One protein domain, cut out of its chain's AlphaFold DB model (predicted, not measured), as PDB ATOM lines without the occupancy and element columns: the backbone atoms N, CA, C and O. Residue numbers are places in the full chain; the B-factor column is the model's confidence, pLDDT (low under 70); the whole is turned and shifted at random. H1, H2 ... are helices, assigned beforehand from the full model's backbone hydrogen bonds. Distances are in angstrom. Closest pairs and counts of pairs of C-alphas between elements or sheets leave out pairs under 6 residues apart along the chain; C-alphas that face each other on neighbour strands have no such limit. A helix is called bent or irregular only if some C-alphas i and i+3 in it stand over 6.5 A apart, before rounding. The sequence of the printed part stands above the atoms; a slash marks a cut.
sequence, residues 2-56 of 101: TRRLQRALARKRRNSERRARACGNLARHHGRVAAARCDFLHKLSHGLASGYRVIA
ATOM      1  N   THR A   2     127.970  74.677 -29.587       87.12
ATOM      2  CA  THR A   2     127.041  73.540 -29.380       87.12
ATOM      3  C   THR A   2     126.016  73.334 -30.501       87.12
ATOM      4  O   THR A   2     125.960  72.255 -31.082       87.12
ATOM      5  N   ARG A   3     125.281  74.385 -30.902       89.62
ATOM      6  CA  ARG A   3     124.278  74.314 -31.986       89.62
ATOM      7  C   ARG A   3     124.879  73.863 -33.327       89.62
ATOM      8  O   ARG A   3     124.239  73.141 -34.084       89.62
ATOM      9  N   ARG A   4     126.125  74.252 -33.627       92.56
ATOM     10  CA  ARG A   4     126.842  73.836 -34.846       92.56
ATOM     11  C   ARG A   4     127.245  72.361 -34.777       92.56
ATOM     12  O   ARG A   4     127.049  71.651 -35.758       92.56
ATOM     13  N   LEU A   5     127.754  71.901 -33.632       91.56
ATOM     14  CA  LEU A   5     128.128  70.498 -33.410       91.56
ATOM     15  C   LEU A   5     126.906  69.570 -33.438       91.56
ATOM     16  O   LEU A   5     126.944  68.538 -34.102       91.56
ATOM     17  N   GLN A   6     125.793  69.977 -32.824       92.88
ATOM     18  CA  GLN A   6     124.522  69.250 -32.894       92.88
ATOM     19  C   GLN A   6     123.988  69.166 -34.331       92.88
ATOM     20  O   GLN A   6     123.655  68.080 -34.795       92.88
ATOM     21  N   ARG A   7     123.992  70.274 -35.088       94.12
ATOM     22  CA  ARG A   7     123.620  70.269 -36.520       94.12
ATOM     23  C   ARG A   7     124.549  69.406 -37.372       94.12
ATOM     24  O   ARG A   7     124.114  68.831 -38.366       94.12
ATOM     25  N   ALA A   8     125.838  69.353 -37.040       91.69
ATOM     26  CA  ALA A   8     126.789  68.487 -37.726       91.69
ATOM     27  C   ALA A   8     126.497  67.009 -37.436       91.69
ATOM     28  O   ALA A   8     126.511  66.213 -38.369       91.69
ATOM     29  N   LEU A   9     126.182  66.663 -36.181       92.81
ATOM     30  CA  LEU A   9     125.803  65.315 -35.753       92.81
ATOM     31  C   LEU A   9     124.482  64.855 -36.382       92.81
ATOM     32  O   LEU A   9     124.412  63.730 -36.874       92.81
ATOM     33  N   ALA A  10     123.471  65.727 -36.427       93.19
ATOM     34  CA  ALA A  10     122.164  65.435 -37.020       93.19
ATOM     35  C   ALA A  10     122.270  65.041 -38.503       93.19
ATOM     36  O   ALA A  10     121.594  64.122 -38.948       93.19
ATOM     37  N   ARG A  11     123.191  65.673 -39.242       93.94
ATOM     38  CA  ARG A  11     123.457  65.380 -40.659       93.94
ATOM     39  C   ARG A  11     124.258  64.092 -40.904       93.94
ATOM     40  O   ARG A  11     124.455  63.722 -42.057       93.94
ATOM     41  N   LYS A  12     124.783  63.414 -39.872       93.56
ATOM     42  CA  LYS A  12     125.555  62.168 -40.053       93.56
ATOM     43  C   LYS A  12     124.648  60.941 -40.064       93.56
ATOM     44  O   LYS A  12     123.825  60.768 -39.160       93.56
ATOM     45  N   ARG A  13     124.898  60.037 -41.021       94.00
ATOM     46  CA  ARG A  13     124.229  58.731 -41.133       94.00
ATOM     47  C   ARG A  13     124.283  57.976 -39.806       94.00
ATOM     48  O   ARG A  13     125.341  57.910 -39.166       94.00
ATOM     49  N   ARG A  14     123.144  57.407 -39.406       89.62
ATOM     50  CA  ARG A  14     123.025  56.542 -38.225       89.62
ATOM     51  C   ARG A  14     124.022  55.376 -38.336       89.62
ATOM     52  O   ARG A  14     124.298  54.912 -39.439       89.62
ATOM     53  N   ASN A  15     124.620  54.989 -37.211       90.31
ATOM     54  CA  ASN A  15     125.612  53.907 -37.095       90.31
ATOM     55  C   ASN A  15     126.877  54.047 -37.968       90.31
ATOM     56  O   ASN A  15     127.576  53.071 -38.204       90.31
ATOM     57  N   SER A  16     127.204  55.248 -38.454       94.25
ATOM     58  CA  SER A  16     128.486  55.482 -39.133       94.25
ATOM     59  C   SER A  16     129.591  55.842 -38.138       94.25
ATOM     60  O   SER A  16     129.358  56.593 -37.189       94.25
ATOM     61  N   GLU A  17     130.829  55.425 -38.407       93.88
ATOM     62  CA  GLU A  17     131.997  55.825 -37.603       93.88
ATOM     63  C   GLU A  17     132.159  57.351 -37.532       93.88
ATOM     64  O   GLU A  17     132.507  57.927 -36.500       93.88
ATOM     65  N   ARG A  18     131.823  58.047 -38.626       92.19
ATOM     66  CA  ARG A  18     131.824  59.515 -38.687       92.19
ATOM     67  C   ARG A  18     130.839  60.133 -37.687       92.19
ATOM     68  O   ARG A  18     131.115  61.209 -37.157       92.19
ATOM     69  N   ARG A  19     129.704  59.474 -37.420       93.62
ATOM     70  CA  ARG A  19     128.741  59.896 -36.391       93.62
ATOM     71  C   ARG A  19     129.296  59.665 -34.988       93.62
ATOM     72  O   ARG A  19     129.156  60.559 -34.160       93.62
ATOM     73  N   ALA A  20     129.964  58.535 -34.743       94.06
ATOM     74  CA  ALA A  20     130.612  58.259 -33.458       94.06
ATOM     75  C   ALA A  20     131.663  59.331 -33.117       94.06
ATOM     76  O   ALA A  20     131.611  59.931 -32.044       94.06
ATOM     77  N   ARG A  21     132.528  59.689 -34.079       93.94
ATOM     78  CA  ARG A  21     133.509  60.783 -33.919       93.94
ATOM     79  C   ARG A  21     132.840  62.137 -33.643       93.94
ATOM     80  O   ARG A  21     133.274  62.878 -32.764       93.94
ATOM     81  N   ALA A  22     131.763  62.466 -34.363       93.50
ATOM     82  CA  ALA A  22     131.012  63.705 -34.138       93.50
ATOM     83  C   ALA A  22     130.350  63.750 -32.747       93.50
ATOM     84  O   ALA A  22     130.337  64.809 -32.117       93.50
ATOM     85  N   CYS A  23     129.844  62.614 -32.260       94.25
ATOM     86  CA  CYS A  23     129.300  62.473 -30.911       94.25
ATOM     87  C   CYS A  23     130.383  62.710 -29.851       94.25
ATOM     88  O   CYS A  23     130.190  63.534 -28.962       94.25
ATOM     89  N   GLY A  24     131.561  62.098 -30.013       95.12
ATOM     90  CA  GLY A  24     132.707  62.327 -29.128       95.12
ATOM     91  C   GLY A  24     133.124  63.800 -29.066       95.12
ATOM     92  O   GLY A  24     133.346  64.340 -27.986       95.12
ATOM     93  N   ASN A  25     133.148  64.498 -30.205       93.44
ATOM     94  CA  ASN A  25     133.446  65.934 -30.237       93.44
ATOM     95  C   ASN A  25     132.393  66.778 -29.501       93.44
ATOM     96  O   ASN A  25     132.746  67.726 -28.798       93.44
ATOM     97  N   LEU A  26     131.107  66.440 -29.648       94.81
ATOM     98  CA  LEU A  26     130.019  67.100 -28.926       94.81
ATOM     99  C   LEU A  26     130.136  66.858 -27.412       94.81
ATOM    100  O   LEU A  26     130.084  67.816 -26.643       94.81
ATOM    101  N   ALA A  27     130.372  65.612 -26.996       94.69
ATOM    102  CA  ALA A  27     130.561  65.241 -25.595       94.69
ATOM    103  C   ALA A  27     131.761  65.967 -24.971       94.69
ATOM    104  O   ALA A  27     131.630  66.577 -23.913       94.69
ATOM    105  N   ARG A  28     132.907  66.011 -25.666       95.19
ATOM    106  CA  ARG A  28     134.089  66.773 -25.224       95.19
ATOM    107  C   ARG A  28     133.785  68.257 -25.053       95.19
ATOM    108  O   ARG A  28     134.262  68.872 -24.104       95.19
ATOM    109  N   HIS A  29     133.003  68.848 -25.957       94.56
ATOM    110  CA  HIS A  29     132.605  70.247 -25.827       94.56
ATOM    111  C   HIS A  29     131.724  70.475 -24.593       94.56
ATOM    112  O   HIS A  29     131.987  71.406 -23.838       94.56
ATOM    113  N   HIS A  30     130.735  69.608 -24.355       91.94
ATOM    114  CA  HIS A  30     129.915  69.669 -23.144       91.94
ATOM    115  C   HIS A  30     130.747  69.488 -21.872       91.94
ATOM    116  O   HIS A  30     130.575  70.267 -20.940       91.94
ATOM    117  N   GLY A  31     131.697  68.548 -21.863       93.25
ATOM    118  CA  GLY A  31     132.615  68.343 -20.742       93.25
ATOM    119  C   GLY A  31     133.446  69.587 -20.426       93.25
ATOM    120  O   GLY A  31     133.528  69.992 -19.273       93.25
ATOM    121  N   ARG A  32     133.984  70.268 -21.447       93.06
ATOM    122  CA  ARG A  32     134.717  71.535 -21.257       93.06
ATOM    123  C   ARG A  32     133.839  72.642 -20.676       93.06
ATOM    124  O   ARG A  32     134.285  73.360 -19.791       93.06
ATOM    125  N   VAL A  33     132.607  72.787 -21.169       89.50
ATOM    126  CA  VAL A  33     131.662  73.793 -20.655       89.50
ATOM    127  C   VAL A  33     131.282  73.493 -19.204       89.50
ATOM    128  O   VAL A  33     131.226  74.410 -18.394       89.50
ATOM    129  N   ALA A  34     131.054  72.224 -18.862       87.62
ATOM    130  CA  ALA A  34     130.766  71.813 -17.491       87.62
ATOM    131  C   ALA A  34     131.955  72.093 -16.558       87.62
ATOM    132  O   ALA A  34     131.771  72.721 -15.522       87.62
ATOM    133  N   ALA A  35     133.174  71.724 -16.964       89.25
ATOM    134  CA  ALA A  35     134.386  71.991 -16.191       89.25
ATOM    135  C   ALA A  35     134.608  73.494 -15.950       89.25
ATOM    136  O   ALA A  35     134.869  73.897 -14.822       89.25
ATOM    137  N   ALA A  36     134.428  74.332 -16.978       88.81
ATOM    138  CA  ALA A  36     134.531  75.786 -16.839       88.81
ATOM    139  C   ALA A  36     133.479  76.362 -15.873       88.81
ATOM    140  O   ALA A  36     133.779  77.267 -15.101       88.81
ATOM    141  N   ARG A  37     132.255  75.816 -15.881       84.75
ATOM    142  CA  ARG A  37     131.200  76.208 -14.933       84.75
ATOM    143  C   ARG A  37     131.547  75.818 -13.497       84.75
ATOM    144  O   ARG A  37     131.350  76.628 -12.599       84.75
ATOM    145  N   CYS A  38     132.077  74.615 -13.285       85.12
ATOM    146  CA  CYS A  38     132.536  74.167 -11.969       85.12
ATOM    147  C   CYS A  38     133.679  75.039 -11.436       85.12
ATOM    148  O   CYS A  38     133.637  75.444 -10.279       85.12
ATOM    149  N   ASP A  39     134.667  75.365 -12.273       88.38
ATOM    150  CA  ASP A  39     135.794  76.229 -11.897       88.38
ATOM    151  C   ASP A  39     135.338  77.649 -11.530       88.38
ATOM    152  O   ASP A  39     135.732  78.182 -10.494       88.38
ATOM    153  N   PHE A  40     134.442  78.238 -12.330       85.06
ATOM    154  CA  PHE A  40     133.844  79.537 -12.025       85.06
ATOM    155  C   PHE A  40     133.129  79.531 -10.669       85.06
ATOM    156  O   PHE A  40     133.365  80.407  -9.841       85.06
ATOM    157  N   LEU A  41     132.299  78.514 -10.424       82.88
ATOM    158  CA  LEU A  41     131.582  78.346  -9.163       82.88
ATOM    159  C   LEU A  41     132.531  78.194  -7.978       82.88
ATOM    160  O   LEU A  41     132.342  78.848  -6.958       82.88
ATOM    161  N   HIS A  42     133.574  77.378  -8.124       85.00
ATOM    162  CA  HIS A  42     134.566  77.176  -7.077       85.00
ATOM    163  C   HIS A  42     135.273  78.487  -6.710       85.00
ATOM    164  O   HIS A  42     135.364  78.831  -5.533       85.00
ATOM    165  N   LYS A  43     135.703  79.262  -7.713       87.50
ATOM    166  CA  LYS A  43     136.347  80.569  -7.513       87.50
ATOM    167  C   LYS A  43     135.407  81.589  -6.884       87.50
ATOM    168  O   LYS A  43     135.822  82.316  -5.985       87.50
ATOM    169  N   LEU A  44     134.149  81.625  -7.324       84.56
ATOM    170  CA  LEU A  44     133.130  82.512  -6.768       84.56
ATOM    171  C   LEU A  44     132.869  82.190  -5.293       84.56
ATOM    172  O   LEU A  44     132.957  83.077  -4.450       84.56
ATOM    173  N   SER A  45     132.597  80.923  -4.975       78.88
ATOM    174  CA  SER A  45     132.360  80.475  -3.602       78.88
ATOM    175  C   SER A  45     133.568  80.732  -2.709       78.88
ATOM    176  O   SER A  45     133.400  81.238  -1.604       78.88
ATOM    177  N   HIS A  46     134.779  80.443  -3.196       84.56
ATOM    178  CA  HIS A  46     136.006  80.730  -2.462       84.56
ATOM    179  C   HIS A  46     136.159  82.231  -2.196       84.56
ATOM    180  O   HIS A  46     136.388  82.618  -1.056       84.56
ATOM    181  N   GLY A  47     135.982  83.081  -3.214       84.88
ATOM    182  CA  GLY A  47     136.084  84.536  -3.071       84.88
ATOM    183  C   GLY A  47     135.060  85.118  -2.095       84.88
ATOM    184  O   GLY A  47     135.406  85.966  -1.273       84.88
ATOM    185  N   LEU A  48     133.819  84.625  -2.134       82.81
ATOM    186  CA  LEU A  48     132.778  85.028  -1.193       82.81
ATOM    187  C   LEU A  48     133.117  84.599   0.241       82.81
ATOM    188  O   LEU A  48     133.075  85.424   1.150       82.81
ATOM    189  N   ALA A  49     133.506  83.338   0.442       80.38
ATOM    190  CA  ALA A  49     133.839  82.807   1.763       80.38
ATOM    191  C   ALA A  49     135.095  83.456   2.369       80.38
ATOM    192  O   ALA A  49     135.155  83.658   3.578       80.38
ATOM    193  N   SER A  50     136.092  83.797   1.546       83.81
ATOM    194  CA  SER A  50     137.318  84.446   2.018       83.81
ATOM    195  C   SER A  50     137.147  85.945   2.267       83.81
ATOM    196  O   SER A  50     137.836  86.501   3.117       83.81
ATOM    197  N   GLY A  51     136.280  86.617   1.501       82.50
ATOM    198  CA  GLY A  51     136.126  88.075   1.535       82.50
ATOM    199  C   GLY A  51     135.072  88.583   2.517       82.50
ATOM    200  O   GLY A  51     135.174  89.714   2.989       82.50
ATOM    201  N   TYR A  52     134.069  87.765   2.847       77.12
ATOM    202  CA  TYR A  52     132.909  88.205   3.616       77.12
ATOM    203  C   TYR A  52     132.687  87.335   4.851       77.12
ATOM    204  O   TYR A  52     132.556  86.118   4.776       77.12
ATOM    205  N   ARG A  53     132.577  87.988   6.013       69.44
ATOM    206  CA  ARG A  53     132.244  87.337   7.293       69.44
ATOM    207  C   ARG A  53     130.767  86.948   7.409       69.44
ATOM    208  O   ARG A  53     130.438  86.079   8.208       69.44
ATOM    209  N   VAL A  54     129.892  87.628   6.666       73.00
ATOM    210  CA  VAL A  54     128.444  87.392   6.619       73.00
ATOM    211  C   VAL A  54     127.998  87.545   5.170       73.00
ATOM    212  O   VAL A  54     128.322  88.545   4.533       73.00
ATOM    213  N   ILE A  55     127.264  86.558   4.660       71.25
ATOM    214  CA  ILE A  55     126.696  86.553   3.309       71.25
ATOM    215  C   ILE A  55     125.187  86.375   3.469       71.25
ATOM    216  O   ILE A  55     124.744  85.367   4.016       71.25
ATOM    217  N   ALA A  56     124.405  87.354   3.017       69.38
ATOM    218  CA  ALA A  56     122.953  87.235   2.924       69.38
ATOM    219  C   ALA A  56     122.581  86.735   1.524       69.38
ATOM    220  O   ALA A  56     123.143  87.200   0.532       69.38
TER     221      ALA A  56
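What this domain is: This is residues 2 to 56 of the 101 residues of an uncharacterized protein of Boseongicola sp. SB0677_bin_26 (UniProt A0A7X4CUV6). This is a lopsided helical hairpin: one short helix, H1, folds back beside the first part of one very long helix, H2, and the rest of H2 sticks out alone as a long arm. The hairpin is the head of the model, and the arm, with a short tail after it, makes most of the length. The printed part has 55 residues with two named helices, H1 then H2, and no named strand; the class is all helix. The whole is extended, with a radius of gyration of the C-alphas of 18.5 A, and it spans 57 by 16 by 12 A.

How they stand to each other: Start with H1, residues 2 to 10, and go over the short link of 6 residues to H2, residues 17 to 51. The two helices form a helical hairpin: they touch, with 11 pairs of C-alphas within 8 A, and run opposite ways at a shallow tilt of 21 degrees. Look at the C-alphas of Leu 9 and Ala 22, the closest of the two helices, 5.7 A apart. H2 touches H1 with residues 19 to 30 alone. Residues 34 to 56, of which 34 to 51 belong to H2, stand free. In H1 and H2 every O i to N i+4 pair is within hydrogen-bond range.

Where its parts are: Find C-alpha 2 at (127.041, 73.540, -29.380); from there H1 runs 12.2 A to C-alpha 10. Next find C-alpha 17 at (131.997, 55.825, -37.603), where H2 begins; it runs 50.9 A to C-alpha 51 at (136.126, 88.075, 1.535). Neither helix is bent.

The domain as a whole: The two C-alphas farthest apart are those of Arg 13, in the link, and Arg 53, after H2, at 56.8 A. Without the stretch that stands free, the body of 32 residues spans 26 by 15 by 8 A. The printed part has no cut, and its one link between helices is short. The mean pLDDT of the printed part is 88.3; look at residues 53 and 56 for the two values under 70.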